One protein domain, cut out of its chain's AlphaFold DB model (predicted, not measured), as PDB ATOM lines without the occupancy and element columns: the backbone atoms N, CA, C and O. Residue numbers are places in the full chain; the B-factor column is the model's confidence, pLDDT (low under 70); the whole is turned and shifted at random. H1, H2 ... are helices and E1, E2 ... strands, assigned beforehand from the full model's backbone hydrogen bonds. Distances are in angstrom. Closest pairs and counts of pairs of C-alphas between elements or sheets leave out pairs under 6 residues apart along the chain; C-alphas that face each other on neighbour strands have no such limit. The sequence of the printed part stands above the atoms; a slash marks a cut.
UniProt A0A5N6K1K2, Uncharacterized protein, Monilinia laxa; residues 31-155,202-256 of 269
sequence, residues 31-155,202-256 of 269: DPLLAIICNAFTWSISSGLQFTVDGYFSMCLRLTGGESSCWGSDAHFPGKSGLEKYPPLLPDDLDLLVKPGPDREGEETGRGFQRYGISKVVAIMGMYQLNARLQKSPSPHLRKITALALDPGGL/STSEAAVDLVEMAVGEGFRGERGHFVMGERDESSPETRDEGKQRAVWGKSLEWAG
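What this domain is: This is residues 31 to 155 and 202 to 256 of the 269 residues of an uncharacterized protein of Monilinia laxa (UniProt A0A5N6K1K2). A small twisted sheet of four short parallel strands lies between two helices that run along it, the long H2 on one face and the shorter H4 on the other. H5 crosses H2 on its side away from the sheet, and long loops, residues 39 to 66 and 72 to 93, fill out much of the rest. The printed part has 180 residues, with five named helices and four named strands in the order E1 E2 H1 H2 H3 E3 H4 E4 H5, and the sheet order is E1 E2 E3 E4. The class is mixed, helices and strands, with under half of the residues in named elements. The whole is compact, with a radius of gyration of the C-alphas of 16.3 A and spans of 51 by 38 by 32 A.

Where its parts are: E1, residues 35 to 38, begins at C-alpha 35 (206.065, 145.693, 80.698). E2 is residues 67 to 71, 13.2 A long, and H1 is residues 94 to 97. H2, residues 108 to 136, is 41.7 A long and starts at C-alpha 108 (189.022, 171.026, 99.874). H3 is residues 140 to 143 and E3 residues 147 to 151, 13.7 A. H4, residues 203 to 215, is 18.4 A long, and E4 is residues 224 to 227. H5, residues 241 to 254, is 19.9 A long and ends at C-alpha 254 (203.023, 170.480, 79.427).

How they stand to each other: The strands' lines turn by 63 degrees from edge strand E1 to edge strand E4. E1 and E2 are parallel, with N 36 and O 67 2.8 A apart, within hydrogen-bond range. In the same range are N 70 and O 148, 2.8 A, between parallel E2 and E3, and N 226 and O 149, 2.8 A, between parallel E3 and E4. E2, H1 H2 H3 and E3 form a strand-helix-strand unit, two parallel neighbour strands with helices between them in the chain. Three layers, helices on both faces of the sheet, are made by H2 and H4 on opposite faces. H2 is over E2 and E3 at a height over the sheet of 9.8 A; its closest C-alphas to E3 are those of Met 127 and Ala 147, 5.6 A. H4 is over E2 at a height of 9.1 A; its closest C-alphas to E2 are those of Ala 214 and Ser 69, 6.4 A. H5 touches H2 with residues 244 to 248, about perpendicular at 79 degrees; the closest C-alphas are those of Met 125 and Gln 244, 5.1 A. H1 and H5 are close but not clearly touching, the closest C-alphas being those of Leu 94 and Val 247, 7.3 A. H3 and H2 touch only at the corner, closest at the C-alphas of Arg 143 and Gln 135, 4.8 A. In H2, H4 and H5 every O i to N i+4 pair is within hydrogen-bond range; H1 and H3 are too short for such a pair.

The domain as a whole: The C-alphas farthest apart are those of Glu 105 and Pro 140, 53.0 A. Residues 156 to 201 are not printed, and C-alphas 155 and 202 are 5.8 A apart across the cut. The links E1 to E2, E2 to H1 and E4 to H5 are long. Residues 136 to 141 stand free. The mean pLDDT of the printed part is 85.8, and residues 57 to 73 are under 70.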
ATOM      1  N   ASP A  31     217.958 143.431  81.301       93.69
ATOM      2  CA  ASP A  31     217.221 142.769  80.230       93.69
ATOM      3  C   ASP A  31     216.248 143.746  79.542       93.69
ATOM      4  O   ASP A  31     215.812 144.733  80.150       93.69
ATOM      5  N   PRO A  32     215.862 143.487  78.278       90.31
ATOM      6  CA  PRO A  32     214.832 144.265  77.601       90.31
ATOM      7  C   PRO A  32     213.524 144.329  78.402       90.31
ATOM      8  O   PRO A  32     213.081 143.337  78.980       90.31
ATOM      9  N   LEU A  33     212.874 145.496  78.393       89.81
ATOM     10  CA  LEU A  33     211.611 145.694  79.106       89.81
ATOM     11  C   LEU A  33     210.496 144.840  78.501       89.81
ATOM     12  O   LEU A  33     210.233 144.907  77.298       89.81
ATOM     13  N   LEU A  34     209.804 144.099  79.365       89.69
ATOM     14  CA  LEU A  34     208.600 143.355  79.005       89.69
ATOM     15  C   LEU A  34     207.335 144.210  79.191       89.69
ATOM     16  O   LEU A  34     206.494 144.279  78.299       89.69
ATOM     17  N   ALA A  35     207.236 144.908  80.323       89.81
ATOM     18  CA  ALA A  35     206.065 145.693  80.698       89.81
ATOM     19  C   ALA A  35     206.444 146.934  81.519       89.81
ATOM     20  O   ALA A  35     207.474 146.963  82.197       89.81
ATOM     21  N   ILE A  36     205.577 147.948  81.485       89.44
ATOM     22  CA  ILE A  36     205.638 149.148  82.326       89.44
ATOM     23  C   ILE A  36     204.347 149.238  83.137       89.44
ATOM     24  O   ILE A  36     203.247 149.264  82.591       89.44
ATOM     25  N   ILE A  37     204.472 149.368  84.456       88.62
ATOM     26  CA  ILE A  37     203.322 149.512  85.351       88.62
ATOM     27  C   ILE A  37     203.274 150.936  85.912       88.62
ATOM     28  O   ILE A  37     204.082 151.325  86.758       88.62
ATOM     29  N   CYS A  38     202.270 151.702  85.492       87.69
ATOM     30  CA  CYS A  38     201.982 153.048  85.979       87.69
ATOM     31  C   CYS A  38     201.010 152.988  87.172       87.69
ATOM     32  O   CYS A  38     199.840 153.354  87.065       87.69
ATOM     33  N   ASN A  39     201.505 152.488  88.311       84.81
ATOM     34  CA  ASN A  39     200.740 152.343  89.563       84.81
ATOM     35  C   ASN A  39     200.882 153.535  90.519       84.81
ATOM     36  O   ASN A  39     200.002 153.804  91.333       84.81
ATOM     37  N   ALA A  40     202.016 154.237  90.469       83.56
ATOM     38  CA  ALA A  40     202.282 155.308  91.414       83.56
ATOM     39  C   ALA A  40     201.226 156.416  91.286       83.56
ATOM     40  O   ALA A  40     201.014 156.971  90.211       83.56
ATOM     41  N   PHE A  41     200.593 156.749  92.405       81.75
ATOM     42  CA  PHE A  41     199.714 157.900  92.523       81.75
ATOM     43  C   PHE A  41     199.956 158.593  93.860       81.75
ATOM     44  O   PHE A  41     200.454 157.996  94.823       81.75
ATOM     45  N   THR A  42     199.569 159.858  93.903       78.12
ATOM     46  CA  THR A  42     199.402 160.625  95.129       78.12
ATOM     47  C   THR A  42     198.000 161.211  95.136       78.12
ATOM     48  O   THR A  42     197.386 161.392  94.083       78.12
ATOM     49  N   TRP A  43     197.497 161.500  96.324       78.38
ATOM     50  CA  TRP A  43     196.336 162.352  96.480       78.38
ATOM     51  C   TRP A  43     196.541 163.258  97.687       78.38
ATOM     52  O   TRP A  43     197.122 162.861  98.698       78.38
ATOM     53  N   SER A  44     196.087 164.491  97.547       82.12
ATOM     54  CA  SER A  44     196.016 165.448  98.639       82.12
ATOM     55  C   SER A  44     194.558 165.842  98.752       82.12
ATOM     56  O   SER A  44     194.044 166.595  97.923       82.12
ATOM     57  N   ILE A  45     193.860 165.181  99.675       87.19
ATOM     58  CA  ILE A  45     192.415 165.317  99.824       87.19
ATOM     59  C   ILE A  45     192.110 166.417 100.838       87.19
ATOM     60  O   ILE A  45     191.269 167.266 100.569       87.19
ATOM     61  N   SER A  46     192.782 166.432 101.988       86.81
ATOM     62  CA  SER A  46     192.441 167.366 103.069       86.81
ATOM     63  C   SER A  46     193.235 168.670 103.014       86.81
ATOM     64  O   SER A  46     192.717 169.705 103.420       86.81
ATOM     65  N   SER A  47     194.467 168.648 102.505       82.81
ATOM     66  CA  SER A  47     195.387 169.796 102.550       82.81
ATOM     67  C   SER A  47     195.268 170.737 101.341       82.81
ATOM     68  O   SER A  47     196.185 171.515 101.069       82.81
ATOM     69  N   GLY A  48     194.161 170.665 100.595       82.94
ATOM     70  CA  GLY A  48     193.901 171.509  99.427       82.94
ATOM     71  C   GLY A  48     194.836 171.236  98.242       82.94
ATOM     72  O   GLY A  48     195.266 170.104  98.004       82.94
ATOM     73  N   LEU A  49     195.120 172.276  97.454       84.62
ATOM     74  CA  LEU A  49     195.983 172.181  96.275       84.62
ATOM     75  C   LEU A  49     197.461 172.061  96.641       84.62
ATOM     76  O   LEU A  49     197.990 172.842  97.428       84.62
ATOM     77  N   GLN A  50     198.133 171.115  95.990       82.44
ATOM     78  CA  GLN A  50     199.570 170.885  96.097       82.44
ATOM     79  C   GLN A  50     200.170 170.854  94.688       82.44
ATOM     80  O   GLN A  50     199.605 170.233  93.784       82.44
ATOM     81  N   PHE A  51     201.309 171.520  94.504       81.88
ATOM     82  CA  PHE A  51     201.978 171.649  93.208       81.88
ATOM     83  C   PHE A  51     203.320 170.916  93.206       81.88
ATOM     84  O   PHE A  51     204.008 170.835  94.225       81.88
ATOM     85  N   THR A  52     203.693 170.373  92.049       77.81
ATOM     86  CA  THR A  52     205.033 169.838  91.805       77.81
ATOM     87  C   THR A  52     206.056 170.970  91.707       77.81
ATOM     88  O   THR A  52     205.709 172.149  91.625       77.81
ATOM     89  N   VAL A  53     207.340 170.607  91.665       79.50
ATOM     90  CA  VAL A  53     208.439 171.562  91.434       79.50
ATOM     91  C   VAL A  53     208.339 172.273  90.081       79.50
ATOM     92  O   VAL A  53     208.821 173.393  89.958       79.50
ATOM     93  N   ASP A  54     207.660 171.662  89.106       73.50
ATOM     94  CA  ASP A  54     207.402 172.253  87.787       73.50
ATOM     95  C   ASP A  54     206.175 173.186  87.786       73.50
ATOM     96  O   ASP A  54     205.779 173.709  86.748       73.50
ATOM     97  N   GLY A  55     205.534 173.388  88.943       74.38
ATOM     98  CA  GLY A  55     204.341 174.222  89.068       74.38
ATOM     99  C   GLY A  55     203.068 173.575  88.517       74.38
ATOM    100  O   GLY A  55     202.082 174.279  88.295       74.38
ATOM    101  N   TYR A  56     203.066 172.255  88.307       75.25
ATOM    102  CA  TYR A  56     201.884 171.512  87.877       75.25
ATOM    103  C   TYR A  56     201.179 170.852  89.052       75.25
ATOM    104  O   TYR A  56     201.803 170.329  89.976       75.25
ATOM    105  N   PHE A  57     199.855 170.817  88.998       61.12
ATOM    106  CA  PHE A  57     199.081 169.909  89.822       61.12
ATOM    107  C   PHE A  57     199.395 168.470  89.373       61.12
ATOM    108  O   PHE A  57     199.117 168.090  88.239       61.12
ATOM    109  N   SER A  58     200.066 167.716  90.253       52.75
ATOM    110  CA  SER A  58     200.624 166.364  90.067       52.75
ATOM    111  C   SER A  58     199.929 165.502  88.995       52.75
ATOM    112  O   SER A  58     199.008 164.736  89.295       52.75
ATOM    113  N   MET A  59     200.443 165.539  87.763       48.75
ATOM    114  CA  MET A  59     200.034 164.643  86.682       48.75
ATOM    115  C   MET A  59     201.261 164.266  85.838       48.75
ATOM    116  O   MET A  59     201.528 164.837  84.788       48.75
ATOM    117  N   CYS A  60     202.068 163.325  86.332       42.50
ATOM    118  CA  CYS A  60     203.246 162.831  85.616       42.50
ATOM    119  C   CYS A  60     202.846 161.646  84.703       42.50
ATOM    120  O   CYS A  60     202.850 160.499  85.145       42.50
ATOM    121  N   LEU A  61     202.521 161.902  83.429       44.66
ATOM    122  CA  LEU A  61     202.405 160.882  82.371       44.66
ATOM    123  C   LEU A  61     203.621 160.985  81.440       44.66
ATOM    124  O   LEU A  61     203.562 161.610  80.386       44.66
ATOM    125  N   ARG A  62     204.751 160.384  81.824       39.56
ATOM    126  CA  ARG A  62     205.908 160.247  80.923       39.56
ATOM    127  C   ARG A  62     206.588 158.898  81.104       39.56
ATOM    128  O   ARG A  62     207.616 158.826  81.746       39.56
ATOM    129  N   LEU A  63     206.032 157.833  80.529       34.91
ATOM    130  CA  LEU A  63     206.767 156.591  80.252       34.91
ATOM    131  C   LEU A  63     206.161 155.924  79.005       34.91
ATOM    132  O   LEU A  63     204.980 155.593  79.003       34.91
ATOM    133  N   THR A  64     206.953 155.725  77.944       34.66
ATOM    134  CA  THR A  64     206.561 154.909  76.777       34.66
ATOM    135  C   THR A  64     207.641 153.863  76.483       34.66
ATOM    136  O   THR A  64     208.793 154.213  76.239       34.66
ATOM    137  N   GLY A  65     207.268 152.575  76.529       26.30
ATOM    138  CA  GLY A  65     208.125 151.439  76.153       26.30
ATOM    139  C   GLY A  65     207.790 150.108  76.851       26.30
ATOM    140  O   GLY A  65     208.465 149.746  77.804       26.30
ATOM    141  N   GLY A  66     206.783 149.366  76.374       28.81
ATOM    142  CA  GLY A  66     206.360 148.051  76.911       28.81
ATOM    143  C   GLY A  66     204.843 147.963  77.104       28.81
ATOM    144  O   GLY A  66     204.179 148.997  76.985       28.81
ATOM    145  N   GLU A  67     204.290 146.767  77.370       38.56
ATOM    146  CA  GLU A  67     202.872 146.633  77.761       38.56
ATOM    147  C   GLU A  67     202.619 147.547  78.965       38.56
ATOM    148  O   GLU A  67     203.225 147.381  80.024       38.56
ATOM    149  N   SER A  68     201.823 148.599  78.764       48.97
ATOM    150  CA  SER A  68     201.662 149.671  79.743       48.97
ATOM    151  C   SER A  68     200.336 149.504  80.469       48.97
ATOM    152  O   SER A  68     199.278 149.697  79.873       48.97
ATOM    153  N   SER A  69     200.380 149.139  81.750       50.44
ATOM    154  CA  SER A  69     199.183 149.102  82.596       50.44
ATOM    155  C   SER A  69     199.079 150.394  83.404       50.44
ATOM    156  O   SER A  69     199.936 150.691  84.242       50.44
ATOM    157  N   CYS A  70     198.043 151.186  83.137       56.94
ATOM    158  CA  CYS A  70     197.702 152.399  83.871       56.94
ATOM    159  C   CYS A  70     196.588 152.112  84.886       56.94
ATOM    160  O   CYS A  70     195.610 151.437  84.586       56.94
ATOM    161  N   TRP A  71     196.691 152.654  86.098       59.19
ATOM    162  CA  TRP A  71     195.644 152.451  87.104       59.19
ATOM    163  C   TRP A  71     194.450 153.374  86.866       59.19
ATOM    164  O   TRP A  71     194.555 154.588  87.069       59.19
ATOM    165  N   GLY A  72     193.313 152.779  86.511       55.31
ATOM    166  CA  GLY A  72     191.983 153.368  86.629       55.31
ATOM    167  C   GLY A  72     191.476 153.358  88.078       55.31
ATOM    168  O   GLY A  72     192.212 153.072  89.022       55.31
ATOM    169  N   SER A  73     190.224 153.764  88.259       69.62
ATOM    170  CA  SER A  73     189.456 153.702  89.513       69.62
ATOM    171  C   SER A  73     188.030 154.102  89.187       69.62
ATOM    172  O   SER A  73     187.842 155.000  88.372       69.62
ATOM    173  N   ASP A  74     187.041 153.512  89.840       79.00
ATOM    174  CA  ASP A  74     185.626 153.894  89.789       79.00
ATOM    175  C   ASP A  74     185.376 155.414  89.874       79.00
ATOM    176  O   ASP A  74     184.458 155.921  89.233       79.00
ATOM    177  N   ALA A  75     186.250 156.155  90.562       76.06
ATOM    178  CA  ALA A  75     186.277 157.613  90.639       76.06
ATOM    179  C   ALA A  75     186.419 158.342  89.287       76.06
ATOM    180  O   ALA A  75     186.269 159.558  89.256       76.06
ATOM    181  N   HIS A  76     186.716 157.653  88.179       83.12
ATOM    182  CA  HIS A  76     186.683 158.226  86.823       83.12
ATOM    183  C   HIS A  76     185.260 158.335  86.243       83.12
ATOM    184  O   HIS A  76     185.052 158.958  85.199       83.12
ATOM    185  N   PHE A  77     184.288 157.658  86.860       86.50
ATOM    186  CA  PHE A  77     182.927 157.542  86.360       86.50
ATOM    187  C   PHE A  77     181.986 158.358  87.257       86.50
ATOM    188  O   PHE A  77     181.803 157.990  88.420       86.50
ATOM    189  N   PRO A  78     181.355 159.427  86.730       88.88
ATOM    190  CA  PRO A  78     180.460 160.270  87.515       88.88
ATOM    191  C   PRO A  78     179.370 159.469  88.237       88.88
ATOM    192  O   PRO A  78     178.650 158.681  87.618       88.88
ATOM    193  N   GLY A  79     179.258 159.670  89.547       85.31
ATOM    194  CA  GLY A  79     178.259 159.039  90.407       85.31
ATOM    195  C   GLY A  79     178.525 157.575  90.780       85.31
ATOM    196  O   GLY A  79     177.674 156.979  91.440       85.31
ATOM    197  N   LYS A  80     179.662 156.972  90.390       82.38
ATOM    198  CA  LYS A  80     180.008 155.601  90.823       82.38
ATOM    199  C   LYS A  80     180.668 155.557  92.203       82.38
ATOM    200  O   LYS A  80     180.372 154.645  92.972       82.38
ATOM    201  N   SER A  81     181.532 156.519  92.529       82.00
ATOM    202  CA  SER A  81     182.231 156.530  93.820       82.00
ATOM    203  C   SER A  81     181.354 157.103  94.935       82.00
ATOM    204  O   SER A  81     180.847 158.218  94.835       82.00
ATOM    205  N   GLY A  82     181.258 156.388  96.060       80.81
ATOM    206  CA  GLY A  82     180.551 156.862  97.259       80.81
ATOM    207  C   GLY A  82     181.221 158.044  97.976       80.81
ATOM    208  O   GLY A  82     180.639 158.605  98.900       80.81
ATOM    209  N   LEU A  83     182.441 158.416  97.571       83.50
ATOM    210  CA  LEU A  83     183.189 159.561  98.104       83.50
ATOM    211  C   LEU A  83     183.052 160.811  97.217       83.50
ATOM    212  O   LEU A  83     183.595 161.869  97.542       83.50
ATOM    213  N   GLU A  84     182.342 160.697  96.091       87.94
ATOM    214  CA  GLU A  84     182.150 161.783  95.140       87.94
ATOM    215  C   GLU A  84     181.241 162.878  95.715       87.94
ATOM    216  O   GLU A  84     180.085 162.644  96.065       87.94
ATOM    217  N   LYS A  85     181.768 164.106  95.771       91.12
ATOM    218  CA  LYS A  85     180.983 165.329  96.015       91.12
ATOM    219  C   LYS A  85     180.825 166.175  94.751       91.12
ATOM    220  O   LYS A  85     179.806 166.837  94.578       91.12
ATOM    221  N   TYR A  86     181.836 166.154  93.883       92.19
ATOM    222  CA  TYR A  86     181.833 166.819  92.584       92.19
ATOM    223  C   TYR A  86     182.218 165.805  91.508       92.19
ATOM    224  O   TYR A  86     183.174 165.055  91.723       92.19
ATOM    225  N   PRO A  87     181.529 165.797  90.356       92.44
ATOM    226  CA  PRO A  87     181.797 164.821  89.317       92.44
ATOM    227  C   PRO A  87     183.169 165.074  88.664       92.44
ATOM    228  O   PRO A  87     183.585 166.234  88.520       92.44
ATOM    229  N   PRO A  88     183.876 164.013  88.243       90.06
ATOM    230  CA  PRO A  88     185.222 164.072  87.675       90.06
ATOM    231  C   PRO A  88     185.207 164.476  86.189       90.06
ATOM    232  O   PRO A  88     185.779 163.786  85.353       90.06
ATOM    233  N   LEU A  89     184.520 165.568  85.849       91.75
ATOM    234  CA  LEU A  89     184.388 166.019  84.462       91.75
ATOM    235  C   LEU A  89     185.607 166.822  84.014       91.75
ATOM    236  O   LEU A  89     186.158 167.599  84.800       91.75
ATOM    237  N   LEU A  90     185.999 166.674  82.745       91.94
ATOM    238  CA  LEU A  90     187.033 167.536  82.184       91.94
ATOM    239  C   LEU A  90     186.536 168.986  82.099       91.94
ATOM    240  O   LEU A  90     185.406 169.216  81.658       91.94
ATOM    241  N   PRO A  91     187.370 169.966  82.482       93.12
ATOM    242  CA  PRO A  91     187.079 171.367  82.224       93.12
ATOM    243  C   PRO A  91     187.174 171.665  80.721       93.12
ATOM    244  O   PRO A  91     187.960 171.039  80.008       93.12
ATOM    245  N   ASP A  92     186.414 172.659  80.255       91.56
ATOM    246  CA  ASP A  92     186.514 173.144  78.871       91.56
ATOM    247  C   ASP A  92     187.902 173.743  78.588       91.56
ATOM    248  O   ASP A  92     188.484 173.516  77.527       91.56
ATOM    249  N   ASP A  93     188.453 174.470  79.565       94.31
ATOM    250  CA  ASP A  93     189.847 174.910  79.564       94.31
ATOM    251  C   ASP A  93     190.734 173.849  80.226       94.31
ATOM    252  O   ASP A  93     190.756 173.696  81.450       94.31
ATOM    253  N   LEU A  94     191.485 173.116  79.401       92.56
ATOM    254  CA  LEU A  94     192.363 172.046  79.861       92.56
ATOM    255  C   LEU A  94     193.532 172.549  80.714       92.56
ATOM    256  O   LEU A  94     194.046 171.765  81.508       92.56
ATOM    257  N   ASP A  95     193.938 173.820  80.632       91.06
ATOM    258  CA  ASP A  95     195.027 174.330  81.479       91.06
ATOM    259  C   ASP A  95     194.630 174.340  82.971       91.06
ATOM    260  O   ASP A  95     195.494 174.238  83.847       91.06
ATOM    261  N   LEU A  96     193.327 174.307  83.278       91.31
ATOM    262  CA  LEU A  96     192.813 174.107  84.638       91.31
ATOM    263  C   LEU A  96     193.116 172.713  85.209       91.31
ATOM    264  O   LEU A  96     193.036 172.533  86.424       91.31
ATOM    265  N   LEU A  97     193.485 171.731  84.375       88.69
ATOM    266  CA  LEU A  97     193.923 170.410  84.845       88.69
ATOM    267  C   LEU A  97     195.252 170.482  85.599       88.69
ATOM    268  O   LEU A  97     195.445 169.758  86.575       88.69
ATOM    269  N   VAL A  98     196.160 171.355  85.153       85.62
ATOM    270  CA  VAL A  98     197.500 171.508  85.734       85.62
ATOM    271  C   VAL A  98     197.639 172.769  86.583       85.62
ATOM    272  O   VAL A  98     198.487 172.806  87.473       85.62
ATOM    273  N   LYS A  99     196.805 173.785  86.343       87.50
ATOM    274  CA  LYS A  99     196.778 175.062  87.072       87.50
ATOM    275  C   LYS A  99     195.352 175.401  87.533       87.50
ATOM    276  O   LYS A  99     194.786 176.403  87.094       87.50
ATOM    277  N   PRO A 100     194.745 174.578  88.405       89.19
ATOM    278  CA  PRO A 100     193.426 174.879  88.945       89.19
ATOM    279  C   PRO A 100     193.462 176.132  89.832       89.19
ATOM    280  O   PRO A 100     194.460 176.422  90.495       89.19
ATOM    281  N   GLY A 101     192.342 176.855  89.878       87.81
ATOM    282  CA  GLY A 101     192.134 177.924  90.857       87.81
ATOM    283  C   GLY A 101     192.023 177.380  92.290       87.81
ATOM    284  O   GLY A 101     191.750 176.193  92.467       87.81
ATOM    285  N   PRO A 102     192.216 178.230  93.316       88.62
ATOM    286  CA  PRO A 102     192.165 177.811  94.714       88.62
ATOM    287  C   PRO A 102     190.803 177.222  95.097       88.62
ATOM    288  O   PRO A 102     189.756 177.684  94.635       88.62
ATOM    289  N   ASP A 103     190.830 176.229  95.987       89.75
ATOM    290  CA  ASP A 103     189.620 175.682  96.595       89.75
ATOM    291  C   ASP A 103     188.960 176.733  97.498       89.75
ATOM    292  O   ASP A 103     189.633 177.540  98.145       89.75
ATOM    293  N   ARG A 104     187.626 176.724  97.547       91.00
ATOM    294  CA  ARG A 104     186.880 177.499  98.545       91.00
ATOM    295  C   ARG A 104     186.961 176.800  99.897       91.00
ATOM    296  O   ARG A 104     187.018 175.572  99.948       91.00
ATOM    297  N   GLU A 105     186.880 177.586 100.965       90.25
ATOM    298  CA  GLU A 105     186.854 177.070 102.334       90.25
ATOM    299  C   GLU A 105     185.743 176.019 102.503       90.25
ATOM    300  O   GLU A 105     184.576 176.263 102.181       90.25
ATOM    301  N   GLY A 106     186.113 174.825 102.969       90.44
ATOM    302  CA  GLY A 106     185.206 173.689 103.165       90.44
ATOM    303  C   GLY A 106     184.924 172.853 101.907       90.44
ATOM    304  O   GLY A 106     184.169 171.870 101.967       90.44
ATOM    305  N   GLU A 107     185.498 173.205 100.753       92.88
ATOM    306  CA  GLU A 107     185.418 172.406  99.526       92.88
ATOM    307  C   GLU A 107     186.632 171.490  99.308       92.88
ATOM    308  O   GLU A 107     186.560 170.618  98.440       92.88
ATOM    309  N   GLU A 108     187.697 171.621 100.100       91.69
ATOM    310  CA  GLU A 108     189.022 171.026  99.874       91.69
ATOM    311  C   GLU A 108     188.942 169.508  99.693       91.69
ATOM    312  O   GLU A 108     189.410 168.982  98.689       91.69
ATOM    313  N   THR A 109     188.247 168.805 100.594       91.12
ATOM    314  CA  THR A 109     188.055 167.342 100.510       91.12
ATOM    315  C   THR A 109     187.322 166.922  99.239       91.12
ATOM    316  O   THR A 109     187.736 165.989  98.550       91.12
ATOM    317  N   GLY A 110     186.232 167.616  98.903       92.06
ATOM    318  CA  GLY A 110     185.441 167.287  97.719       92.06
ATOM    319  C   GLY A 110     186.212 167.558  96.431       92.06
ATOM    320  O   GLY A 110     186.189 166.741  95.513       92.06
ATOM    321  N   ARG A 111     186.917 168.691  96.366       92.19
ATOM    322  CA  ARG A 111     187.729 169.093  95.213       92.19
ATOM    323  C   ARG A 111     188.993 168.252  95.081       92.19
ATOM    324  O   ARG A 111     189.362 167.889  93.971       92.19
ATOM    325  N   GLY A 112     189.612 167.864  96.192       90.75
ATOM    326  CA  GLY A 112     190.721 166.915  96.226       90.75
ATOM    327  C   GLY A 112     190.321 165.570  95.630       90.75
ATOM    328  O   GLY A 112     191.015 165.053  94.753       90.75
ATOM    329  N   PHE A 113     189.154 165.045  96.020       90.81
ATOM    330  CA  PHE A 113     188.627 163.813  95.434       90.81
ATOM    331  C   PHE A 113     188.243 163.981  93.955       90.81
ATOM    332  O   PHE A 113     188.541 163.107  93.143       90.81
ATOM    333  N   GLN A 114     187.664 165.126  93.577       92.69
ATOM    334  CA  GLN A 114     187.369 165.454  92.177       92.69
ATOM    335  C   GLN A 114     188.637 165.425  91.316       92.69
ATOM    336  O   GLN A 114     188.664 164.783  90.272       92.69
ATOM    337  N   ARG A 115     189.707 166.087  91.766       90.56
ATOM    338  CA  ARG A 115     191.000 166.116  91.070       90.56
ATOM    339  C   ARG A 115     191.622 164.728  90.950       90.56
ATOM    340  O   ARG A 115     192.160 164.394  89.895       90.56
ATOM    341  N   TYR A 116     191.505 163.903  91.992       88.62
ATOM    342  CA  TYR A 116     191.880 162.492  91.917       88.62
ATOM    343  C   TYR A 116     191.087 161.766  90.817       88.62
ATOM    344  O   TYR A 116     191.701 161.161  89.940       88.62
ATOM    345  N   GLY A 117     189.758 161.888  90.786       90.69
ATOM    346  CA  GLY A 117     188.922 161.291  89.736       90.69
ATOM    347  C   GLY A 117     189.279 161.777  88.325       90.69
ATOM    348  O   GLY A 117     189.460 160.966  87.418       90.69
ATOM    349  N   ILE A 118     189.501 163.082  88.151       92.00
ATOM    350  CA  ILE A 118     189.945 163.678  86.881       92.00
ATOM    351  C   ILE A 118     191.304 163.110  86.445       92.00
ATOM    352  O   ILE A 118     191.483 162.780  85.275       92.00
ATOM    353  N   SER A 119     192.253 162.917  87.367       88.69
ATOM    354  CA  SER A 119     193.542 162.293  87.029       88.69
ATOM    355  C   SER A 119     193.373 160.873  86.466       88.69
ATOM    356  O   SER A 119     194.122 160.458  85.581       88.69
ATOM    357  N   LYS A 120     192.346 160.140  86.922       89.88
ATOM    358  CA  LYS A 120     191.994 158.806  86.414       89.88
ATOM    359  C   LYS A 120     191.315 158.872  85.051       89.88
ATOM    360  O   LYS A 120     191.639 158.059  84.189       89.88
ATOM    361  N   VAL A 121     190.454 159.867  84.822       92.44
ATOM    362  CA  VAL A 121     189.898 160.167  83.491       92.44
ATOM    363  C   VAL A 121     191.025 160.416  82.487       92.44
ATOM    364  O   VAL A 121     191.062 159.764  81.441       92.44
ATOM    365  N   VAL A 122     191.988 161.279  82.825       92.38
ATOM    366  CA  VAL A 122     193.137 161.586  81.957       92.38
ATOM    367  C   VAL A 122     193.998 160.346  81.698       92.38
ATOM    368  O   VAL A 122     194.358 160.092  80.549       92.38
ATOM    369  N   ALA A 123     194.276 159.528  82.718       90.69
ATOM    370  CA  ALA A 123     195.037 158.289  82.547       90.69
ATOM    371  C   ALA A 123     194.354 157.301  81.580       90.69
ATOM    372  O   ALA A 123     195.009 156.746  80.697       90.69
ATOM    373  N   ILE A 124     193.033 157.114  81.698       93.19
ATOM    374  CA  ILE A 124     192.263 156.230  80.806       93.19
ATOM    375  C   ILE A 124     192.233 156.790  79.374       93.19
ATOM    376  O   ILE A 124     192.438 156.043  78.417       93.19
ATOM    377  N   MET A 125     192.035 158.101  79.205       94.75
ATOM    378  CA  MET A 125     192.115 158.743  77.887       94.75
ATOM    379  C   MET A 125     193.502 158.587  77.252       94.75
ATOM    380  O   MET A 125     193.606 158.282  76.063       94.75
ATOM    381  N   GLY A 126     194.562 158.746  78.050       92.12
ATOM    382  CA  GLY A 126     195.944 158.524  77.632       92.12
ATOM    383  C   GLY A 126     196.180 157.092  77.153       92.12
ATOM    384  O   GLY A 126     196.764 156.897  76.091       92.12
ATOM    385  N   MET A 127     195.647 156.094  77.867       94.38
ATOM    386  CA  MET A 127     195.683 154.686  77.448       94.38
ATOM    387  C   MET A 127     195.016 154.479  76.080       94.38
ATOM    388  O   MET A 127     195.606 153.842  75.201       94.38
ATOM    389  N   TYR A 128     193.825 155.047  75.851       95.44
ATOM    390  CA  TYR A 128     193.149 154.933  74.553       95.44
ATOM    391  C   TYR A 128     193.957 155.574  73.419       95.44
ATOM    392  O   TYR A 128     194.139 154.964  72.362       95.44
ATOM    393  N   GLN A 129     194.499 156.771  73.644       94.00
ATOM    394  CA  GLN A 129     195.310 157.478  72.651       94.00
ATOM    395  C   GLN A 129     196.634 156.778  72.359       94.00
ATOM    396  O   GLN A 129     197.048 156.738  71.196       94.00
ATOM    397  N   LEU A 130     197.266 156.194  73.378       92.81
ATOM    398  CA  LEU A 130     198.469 155.389  73.224       92.81
ATOM    399  C   LEU A 130     198.173 154.147  72.378       92.81
ATOM    400  O   LEU A 130     198.868 153.899  71.395       92.81
ATOM    401  N   ASN A 131     197.099 153.413  72.683       94.75
ATOM    402  CA  ASN A 131     196.673 152.260  71.887       94.75
ATOM    403  C   ASN A 131     196.420 152.625  70.419       94.75
ATOM    404  O   ASN A 131     196.937 151.952  69.525       94.75
ATOM    405  N   ALA A 132     195.670 153.699  70.162       94.56
ATOM    406  CA  ALA A 132     195.358 154.144  68.806       94.56
ATOM    407  C   ALA A 132     196.625 154.467  67.991       94.56
ATOM    408  O   ALA A 132     196.695 154.165  66.798       94.56
ATOM    409  N   ARG A 133     197.642 155.052  68.631       93.19
ATOM    410  CA  ARG A 133     198.927 155.398  68.002       93.19
ATOM    411  C   ARG A 133     199.820 154.196  67.782       93.19
ATOM    412  O   ARG A 133     200.353 154.034  66.690       93.19
ATOM    413  N   LEU A 134     199.946 153.331  68.787       92.56
ATOM    414  CA  LEU A 134     200.721 152.098  68.678       92.56
ATOM    415  C   LEU A 134     200.216 151.251  67.512       92.56
ATOM    416  O   LEU A 134     201.022 150.795  66.709       92.56
ATOM    417  N   GLN A 135     198.895 151.127  67.350       93.69
ATOM    418  CA  GLN A 135     198.281 150.399  66.235       93.69
ATOM    419  C   GLN A 135     198.559 151.022  64.861       93.69
ATOM    420  O   GLN A 135     198.743 150.293  63.885       93.69
ATOM    421  N   LYS A 136     198.602 152.354  64.776       93.50
ATOM    422  CA  LYS A 136     198.868 153.097  63.533       93.50
ATOM    423  C   LYS A 136     200.360 153.272  63.238       93.50
ATOM    424  O   LYS A 136     200.706 153.746  62.159       93.50
ATOM    425  N   SER A 137     201.237 152.901  64.171       90.69
ATOM    426  CA  SER A 137     202.675 153.101  64.035       90.69
ATOM    427  C   SER A 137     203.232 152.358  62.812       90.69
ATOM    428  O   SER A 137     202.911 151.179  62.608       90.69
ATOM    429  N   PRO A 138     204.114 152.994  62.014       88.75
ATOM    430  CA  PRO A 138     204.785 152.320  60.903       88.75
ATOM    431  C   PRO A 138     205.720 151.208  61.401       88.75
ATOM    432  O   PRO A 138     205.993 150.246  60.683       88.75
ATOM    433  N   SER A 139     206.177 151.303  62.652       88.69
ATOM    434  CA  SER A 139     207.029 150.308  63.283       88.69
ATOM    435  C   SER A 139     206.243 149.031  63.642       88.69
ATOM    436  O   SER A 139     205.321 149.072  64.464       88.69
ATOM    437  N   PRO A 140     206.614 147.850  63.103       89.19
ATOM    438  CA  PRO A 140     205.972 146.586  63.466       89.19
ATOM    439  C   PRO A 140     206.147 146.202  64.938       89.19
ATOM    440  O   PRO A 140     205.288 145.516  65.483       89.19
ATOM    441  N   HIS A 141     207.241 146.621  65.586       87.81
ATOM    442  CA  HIS A 141     207.469 146.306  66.997       87.81
ATOM    443  C   HIS A 141     206.568 147.141  67.915       87.81
ATOM    444  O   HIS A 141     206.054 146.608  68.892       87.81
ATOM    445  N   LEU A 142     206.289 148.403  67.565       88.50
ATOM    446  CA  LEU A 142     205.390 149.256  68.352       88.50
ATOM    447  C   LEU A 142     203.933 148.792  68.269       88.50
ATOM    448  O   LEU A 142     203.220 148.843  69.265       88.50
ATOM    449  N   ARG A 143     203.505 148.238  67.129       90.69
ATOM    450  CA  ARG A 143     202.152 147.670  66.973       90.69
ATOM    451  C   ARG A 143     201.855 146.493  67.905       90.69
ATOM    452  O   ARG A 143     200.688 146.240  68.199       90.69
ATOM    453  N   LYS A 144     202.889 145.788  68.374       90.88
ATOM    454  CA  LYS A 144     202.754 144.678  69.329       90.88
ATOM    455  C   LYS A 144     202.579 145.149  70.771       90.88
ATOM    456  O   LYS A 144     202.126 144.367  71.592       90.88
ATOM    457  N   ILE A 145     202.913 146.401  71.067       91.19
ATOM    458  CA  ILE A 145     202.747 146.962  72.404       91.19
ATOM    459  C   ILE A 145     201.268 147.275  72.630       91.19
ATOM    460  O   ILE A 145     200.594 147.852  71.763       91.19
ATOM    461  N   THR A 146     200.772 146.912  73.806       93.69
ATOM    462  CA  THR A 146     199.420 147.218  74.266       93.69
ATOM    463  C   THR A 146     199.427 148.134  75.476       93.69
ATOM    464  O   THR A 146     200.413 148.244  76.202       93.69
ATOM    465  N   ALA A 147     198.322 148.851  75.661       92.75
ATOM    466  CA  ALA A 147     198.067 149.618  76.863       92.75
ATOM    467  C   ALA A 147     196.730 149.184  77.472       92.75
ATOM    468  O   ALA A 147     195.728 149.019  76.764       92.75
ATOM    469  N   LEU A 148     196.726 149.009  78.785       94.62
ATOM    470  CA  LEU A 148     195.597 148.535  79.573       94.62
ATOM    471  C   LEU A 148     195.321 149.529  80.697       94.62
ATOM    472  O   LEU A 148     196.245 150.142  81.228       94.62
ATOM    473  N   ALA A 149     194.053 149.692  81.063       93.38
ATOM    474  CA  ALA A 149     193.664 150.418  82.262       93.38
ATOM    475  C   ALA A 149     192.977 149.469  83.247       93.38
ATOM    476  O   ALA A 149     192.033 148.790  82.853       93.38
ATOM    477  N   LEU A 150     193.425 149.439  84.505       92.62
ATOM    478  CA  LEU A 150     192.851 148.590  85.556       92.62
ATOM    479  C   LEU A 150     192.266 149.433  86.688       92.62
ATOM    480  O   LEU A 150     192.997 150.164  87.354       92.62
ATOM    481  N   ASP A 151     190.972 149.283  86.942       92.56
ATOM    482  CA  ASP A 151     190.350 149.628  88.215       92.56
ATOM    483  C   ASP A 151     190.503 148.448  89.199       92.56
ATOM    484  O   ASP A 151     189.933 147.374  88.978       92.56
ATOM    485  N   PRO A 152     191.271 148.614  90.288       90.69
ATOM    486  CA  PRO A 152     191.521 147.555  91.261       90.69
ATOM    487  C   PRO A 152     190.331 147.286  92.197       90.69
ATOM    488  O   PRO A 152     190.418 146.386  93.030       90.69
ATOM    489  N   GLY A 153     189.250 148.068  92.128       89.56
ATOM    490  CA  GLY A 153     188.195 148.067  93.137       89.56
ATOM    491  C   GLY A 153     188.603 148.777  94.434       89.56
ATOM    492  O   GLY A 153     189.606 149.489  94.514       89.56
ATOM    493  N   GLY A 154     187.799 148.605  95.484       88.69
ATOM    494  CA  GLY A 154     188.008 149.286  96.760       88.69
ATOM    495  C   GLY A 154     189.066 148.591  97.623       88.69
ATOM    496  O   GLY A 154     188.901 147.430  97.997       88.69
ATOM    497  N   LEU A 155     190.132 149.315  97.980       90.88
ATOM    498  CA  LEU A 155     191.292 148.787  98.714       90.88
ATOM    499  C   LEU A 155     191.393 149.381 100.135       90.88
ATOM    500  O   LEU A 155     192.164 150.321 100.358       90.88
ATOM    501  N   SER A 202     191.548 142.962  99.011       91.12
ATOM    502  CA  SER A 202     192.874 143.294  99.529       91.12
ATOM    503  C   SER A 202     193.771 143.866  98.434       91.12
ATOM    504  O   SER A 202     193.654 143.515  97.256       91.12
ATOM    505  N   THR A 203     194.734 144.690  98.837       92.44
ATOM    506  CA  THR A 203     195.768 145.217  97.937       92.44
ATOM    507  C   THR A 203     196.579 144.083  97.299       92.44
ATOM    508  O   THR A 203     196.957 144.180  96.134       92.44
ATOM    509  N   SER A 204     196.806 142.981  98.026       92.38
ATOM    510  CA  SER A 204     197.489 141.788  97.501       92.38
ATOM    511  C   SER A 204     196.723 141.162  96.335       92.38
ATOM    512  O   SER A 204     197.299 140.862  95.295       92.38
ATOM    513  N   GLU A 205     195.402 141.025  96.467       92.06
ATOM    514  CA  GLU A 205     194.570 140.488  95.393       92.06
ATOM    515  C   GLU A 205     194.566 141.409  94.177       92.06
ATOM    516  O   GLU A 205     194.652 140.915  93.062       92.06
ATOM    517  N   ALA A 206     194.471 142.727  94.357       92.44
ATOM    518  CA  ALA A 206     194.561 143.659  93.231       92.44
ATOM    519  C   ALA A 206     195.944 143.627  92.549       92.44
ATOM    520  O   ALA A 206     196.042 143.800  91.337       92.44
ATOM    521  N   ALA A 207     197.016 143.372  93.308       92.38
ATOM    522  CA  ALA A 207     198.357 143.218  92.752       92.38
ATOM    523  C   ALA A 207     198.497 141.953  91.890       92.38
ATOM    524  O   ALA A 207     199.230 141.988  90.905       92.38
ATOM    525  N   VAL A 208     197.793 140.864  92.223       94.44
ATOM    526  CA  VAL A 208     197.750 139.656  91.380       94.44
ATOM    527  C   VAL A 208     197.149 139.981  90.014       94.44
ATOM    528  O   VAL A 208     197.797 139.705  89.009       94.44
ATOM    529  N   ASP A 209     195.985 140.637  89.972       92.94
ATOM    530  CA  ASP A 209     195.354 141.041  88.705       92.94
ATOM    531  C   ASP A 209     196.279 141.954  87.895       92.94
ATOM    532  O   ASP A 209     196.431 141.782  86.691       92.94
ATOM    533  N   LEU A 210     196.943 142.908  88.556       92.25
ATOM    534  CA  LEU A 210     197.878 143.814  87.896       92.25
ATOM    535  C   LEU A 210     199.045 143.068  87.239       92.25
ATOM    536  O   LEU A 210     199.428 143.409  86.122       92.25
ATOM    537  N   VAL A 211     199.637 142.096  87.940       93.06
ATOM    538  CA  VAL A 211     200.750 141.296  87.411       93.06
ATOM    539  C   VAL A 211     200.264 140.412  86.268       93.06
ATOM    540  O   VAL A 211     200.904 140.389  85.220       93.06
ATOM    541  N   GLU A 212     199.119 139.749  86.425       93.94
ATOM    542  CA  GLU A 212     198.530 138.923  85.368       93.94
ATOM    543  C   GLU A 212     198.217 139.756  84.118       93.94
ATOM    544  O   GLU A 212     198.540 139.354  83.008       93.94
ATOM    545  N   MET A 213     197.696 140.971  84.279       91.06
ATOM    546  CA  MET A 213     197.467 141.884  83.159       91.06
ATOM    547  C   MET A 213     198.750 142.385  82.496       91.06
ATOM    548  O   MET A 213     198.728 142.733  81.320       91.06
ATOM    549  N   ALA A 214     199.846 142.490  83.247       90.38
ATOM    550  CA  ALA A 214     201.098 143.041  82.744       90.38
ATOM    551  C   ALA A 214     201.977 142.008  82.030       90.38
ATOM    552  O   ALA A 214     202.792 142.397  81.201       90.38
ATOM    553  N   VAL A 215     201.901 140.725  82.407       91.56
ATOM    554  CA  VAL A 215     202.788 139.681  81.856       91.56
ATOM    555  C   VAL A 215     202.105 138.336  81.593       91.56
ATOM    556  O   VAL A 215     202.737 137.430  81.043       91.56
ATOM    557  N   GLY A 216     200.846 138.176  81.997       92.31
ATOM    558  CA  GLY A 216     200.085 136.944  81.843       92.31
ATOM    559  C   GLY A 216     199.706 136.680  80.390       92.31
ATOM    560  O   GLY A 216     199.353 137.580  79.628       92.31
ATOM    561  N   GLU A 217     199.754 135.409  79.994       91.00
ATOM    562  CA  GLU A 217     199.432 134.981  78.626       91.00
ATOM    563  C   GLU A 217     197.999 135.360  78.223       91.00
ATOM    564  O   GLU A 217     197.752 135.661  77.056       91.00
ATOM    565  N   GLY A 218     197.065 135.390  79.183       90.62
ATOM    566  CA  GLY A 218     195.658 135.719  78.944       90.62
ATOM    567  C   GLY A 218     195.401 137.174  78.539       90.62
ATOM    568  O   GLY A 218     194.355 137.455  77.964       90.62
ATOM    569  N   PHE A 219     196.347 138.082  78.800       91.56
ATOM    570  CA  PHE A 219     196.219 139.512  78.493       91.56
ATOM    571  C   PHE A 219     197.112 139.969  77.336       91.56
ATOM    572  O   PHE A 219     197.072 141.136  76.937       91.56
ATOM    573  N   ARG A 220     197.883 139.056  76.735       90.50
ATOM    574  CA  ARG A 220     198.743 139.384  75.596       90.50
ATOM    575  C   ARG A 220     197.927 139.882  74.416       90.50
ATOM    576  O   ARG A 220     197.067 139.183  73.889       90.50
ATOM    577  N   GLY A 221     198.256 141.080  73.944       90.62
ATOM    578  CA  GLY A 221     197.552 141.692  72.815       90.62
ATOM    579  C   GLY A 221     196.199 142.318  73.179       90.62
ATOM    580  O   GLY A 221     195.620 143.014  72.338       90.62
ATOM    581  N   GLU A 222     195.736 142.162  74.421       94.44
ATOM    582  CA  GLU A 222     194.517 142.797  74.906       94.44
ATOM    583  C   GLU A 222     194.707 144.307  75.066       94.44
ATOM    584  O   GLU A 222     195.805 144.818  75.287       94.44
ATOM    585  N   ARG A 223     193.610 145.057  74.927       94.31
ATOM    586  CA  ARG A 223     193.588 146.523  75.060       94.31
ATOM    587  C   ARG A 223     192.318 146.984  75.756       94.31
ATOM    588  O   ARG A 223     191.278 146.333  75.643       94.31
ATOM    589  N   GLY A 224     192.370 148.150  76.392       92.62
ATOM    590  CA  GLY A 224     191.189 148.818  76.937       92.62
ATOM    591  C   GLY A 224     191.121 148.801  78.460       92.62
ATOM    592  O   GLY A 224     192.149 148.767  79.130       92.62
ATOM    593  N   HIS A 225     189.901 148.896  78.983       94.44
ATOM    594  CA  HIS A 225     189.617 149.089  80.400       94.44
ATOM    595  C   HIS A 225     189.128 147.795  81.062       94.44
ATOM    596  O   HIS A 225     188.381 147.018  80.463       94.44
ATOM    597  N   PHE A 226     189.569 147.581  82.297       94.50
ATOM    598  CA  PHE A 226     189.295 146.399  83.095       94.50
ATOM    599  C   PHE A 226     188.965 146.809  84.528       94.50
ATOM    600  O   PHE A 226     189.550 147.751  85.061       94.50
ATOM    601  N   VAL A 227     188.056 146.078  85.162       92.62
ATOM    602  CA  VAL A 227     187.702 146.218  86.573       92.62
ATOM    603  C   VAL A 227     187.957 144.876  87.235       92.62
ATOM    604  O   VAL A 227     187.362 143.874  86.850       92.62
ATOM    605  N   MET A 228     188.837 144.847  88.237       91.44
ATOM    606  CA  MET A 228     189.159 143.624  88.984       91.44
ATOM    607  C   MET A 228     189.564 142.444  88.076       91.44
ATOM    608  O   MET A 228     189.131 141.317  88.294       91.44
ATOM    609  N   GLY A 229     190.355 142.726  87.033       89.56
ATOM    610  CA  GLY A 229     190.828 141.735  86.059       89.56
ATOM    611  C   GLY A 229     189.836 141.400  84.938       89.56
ATOM    612  O   GLY A 229     190.229 140.786  83.952       89.56
ATOM    613  N   GLU A 230     188.587 141.851  85.025       91.69
ATOM    614  CA  GLU A 230     187.553 141.582  84.022       91.69
ATOM    615  C   GLU A 230     187.379 142.767  83.074       91.69
ATOM    616  O   GLU A 230     187.454 143.927  83.483       91.69
ATOM    617  N   ARG A 231     187.136 142.494  81.789       94.06
ATOM    618  CA  ARG A 231     186.914 143.541  80.783       94.06
ATOM    619  C   ARG A 231     185.637 144.324  81.100       94.06
ATOM    620  O   ARG A 231     184.583 143.725  81.287       94.06
ATOM    621  N   ASP A 232     185.720 145.652  81.072       93.50
ATOM    622  CA  ASP A 232     184.574 146.536  81.328       93.50
ATOM    623  C   ASP A 232     184.647 147.817  80.477       93.50
ATOM    624  O   ASP A 232     185.674 148.149  79.876       93.50
ATOM    625  N   GLU A 233     183.554 148.571  80.434       91.62
ATOM    626  CA  GLU A 233     183.496 149.890  79.818       91.62
ATOM    627  C   GLU A 233     183.906 150.991  80.805       91.62
ATOM    628  O   GLU A 233     183.433 151.066  81.943       91.62
ATOM    629  N   SER A 234     184.763 151.903  80.346       93.31
ATOM    630  CA  SER A 234     185.060 153.142  81.064       93.31
ATOM    631  C   SER A 234     183.959 154.195  80.858       93.31
ATOM    632  O   SER A 234     183.039 154.022  80.053       93.31
ATOM    633  N   SER A 235     184.040 155.314  81.584       92.69
ATOM    634  CA  SER A 235     183.034 156.381  81.516       92.69
ATOM    635  C   SER A 235     182.858 156.954  80.099       92.69
ATOM    636  O   SER A 235     183.841 157.056  79.359       92.69
ATOM    637  N   PRO A 236     181.638 157.384  79.702       94.88
ATOM    638  CA  PRO A 236     181.389 157.919  78.361       94.88
ATOM    639  C   PRO A 236     182.344 159.046  77.964       94.88
ATOM    640  O   PRO A 236     182.798 159.082  76.824       94.88
ATOM    641  N   GLU A 237     182.703 159.913  78.915       94.19
ATOM    642  CA  GLU A 237     183.655 160.997  78.688       94.19
ATOM    643  C   GLU A 237     185.032 160.477  78.269       94.19
ATOM    644  O   GLU A 237     185.576 160.961  77.282       94.19
ATOM    645  N   THR A 238     185.568 159.447  78.936       94.38
ATOM    646  CA  THR A 238     186.877 158.864  78.578       94.38
ATOM    647  C   THR A 238     186.918 158.233  77.190       94.38
ATOM    648  O   THR A 238     188.006 158.050  76.649       94.38
ATOM    649  N   ARG A 239     185.763 157.913  76.595       95.25
ATOM    650  CA  ARG A 239     185.650 157.311  75.257       95.25
ATOM    651  C   ARG A 239     185.473 158.341  74.137       95.25
ATOM    652  O   ARG A 239     185.467 157.958  72.971       95.25
ATOM    653  N   ASP A 240     185.331 159.623  74.470       97.19
ATOM    654  CA  ASP A 240     185.252 160.694  73.479       97.19
ATOM    655  C   ASP A 240     186.624 160.913  72.825       97.19
ATOM    656  O   ASP A 240     187.561 161.422  73.444       97.19
ATOM    657  N   GLU A 241     186.760 160.530  71.554       95.94
ATOM    658  CA  GLU A 241     188.038 160.632  70.846       95.94
ATOM    659  C   GLU A 241     188.537 162.076  70.680       95.94
ATOM    660  O   GLU A 241     189.745 162.303  70.561       95.94
ATOM    661  N   GLY A 242     187.631 163.056  70.626       96.69
ATOM    662  CA  GLY A 242     187.981 164.471  70.521       96.69
ATOM    663  C   GLY A 242     188.667 164.955  71.791       96.69
ATOM    664  O   GLY A 242     189.780 165.483  71.726       96.69
ATOM    665  N   LYS A 243     188.049 164.690  72.947       96.06
ATOM    666  CA  LYS A 243     188.609 164.994  74.272       96.06
ATOM    667  C   LYS A 243     189.908 164.242  74.518       96.06
ATOM    668  O   LYS A 243     190.889 164.840  74.948       96.06
ATOM    669  N   GLN A 244     189.950 162.960  74.164       94.81
ATOM    670  CA  GLN A 244     191.162 162.157  74.249       94.81
ATOM    671  C   GLN A 244     192.335 162.791  73.476       94.81
ATOM    672  O   GLN A 244     193.431 162.928  74.023       94.81
ATOM    673  N   ARG A 245     192.122 163.202  72.215       94.75
ATOM    674  CA  ARG A 245     193.158 163.870  71.403       94.75
ATOM    675  C   ARG A 245     193.594 165.202  72.010       94.75
ATOM    676  O   ARG A 245     194.790 165.486  72.015       94.75
ATOM    677  N   ALA A 246     192.648 165.993  72.516       94.69
ATOM    678  CA  ALA A 246     192.940 167.281  73.141       94.69
ATOM    679  C   ALA A 246     193.808 167.112  74.401       94.69
ATOM    680  O   ALA A 246     194.847 167.760  74.525       94.69
ATOM    681  N   VAL A 247     193.441 166.174  75.281       92.62
ATOM    682  CA  VAL A 247     194.206 165.836  76.491       92.62
ATOM    683  C   VAL A 247     195.601 165.317  76.146       92.62
ATOM    684  O   VAL A 247     196.574 165.730  76.774       92.62
ATOM    685  N   TRP A 248     195.731 164.451  75.135       91.88
ATOM    686  CA  TRP A 248     197.037 163.971  74.673       91.88
ATOM    687  C   TRP A 248     197.933 165.115  74.190       91.88
ATOM    688  O   TRP A 248     199.070 165.226  74.640       91.88
ATOM    689  N   GLY A 249     197.419 165.988  73.316       90.56
ATOM    690  CA  GLY A 249     198.178 167.129  72.798       90.56
ATOM    691  C   GLY A 249     198.654 168.063  73.911       90.56
ATOM    692  O   GLY A 249     199.837 168.385  73.977       90.56
ATOM    693  N   LYS A 250     197.759 168.411  74.844       89.62
ATOM    694  CA  LYS A 250     198.104 169.232  76.012       89.62
ATOM    695  C   LYS A 250     199.103 168.555  76.950       89.62
ATOM    696  O   LYS A 250     200.006 169.212  77.451       89.62
ATOM    697  N   SER A 251     199.012 167.237  77.126       89.12
ATOM    698  CA  SER A 251     199.986 166.486  77.929       89.12
ATOM    699  C   SER A 251     201.390 166.541  77.326       89.12
ATOM    700  O   SER A 251     202.356 166.701  78.067       89.12
ATOM    701  N   LEU A 252     201.516 166.448  75.996       86.81
ATOM    702  CA  LEU A 252     202.801 166.608  75.304       86.81
ATOM    703  C   LEU A 252     203.358 168.028  75.470       86.81
ATOM    704  O   LEU A 252     204.548 168.177  75.730       86.81
ATOM    705  N   GLU A 253     202.500 169.049  75.363       87.81
ATOM    706  CA  GLU A 253     202.857 170.458  75.578       87.81
ATOM    707  C   GLU A 253     203.382 170.690  77.002       87.81
ATOM    708  O   GLU A 253     204.499 171.171  77.177       87.81
ATOM    709  N   TRP A 254     202.625 170.288  78.028       85.56
ATOM    710  CA  TRP A 254     203.023 170.480  79.427       85.56
ATOM    711  C   TRP A 254     204.277 169.687  79.798       85.56
ATOM    712  O   TRP A 254     205.086 170.157  80.601       85.56
ATOM    713  N   ALA A 255     204.451 168.500  79.214       82.88
ATOM    714  CA  ALA A 255     205.628 167.666  79.422       82.88
ATOM    715  C   ALA A 255     206.830 168.065  78.547       82.88
ATOM    716  O   ALA A 255     207.896 167.472  78.704       82.88
ATOM    717  N   GLY A 256     206.673 169.029  77.631       82.88
ATOM    718  CA  GLY A 256     207.730 169.467  76.718       82.88
ATOM    719  C   GLY A 256     208.243 168.363  75.788       82.88
ATOM    720  O   GLY A 256     209.429 168.336  75.488       82.88
TER     721      GLY A 256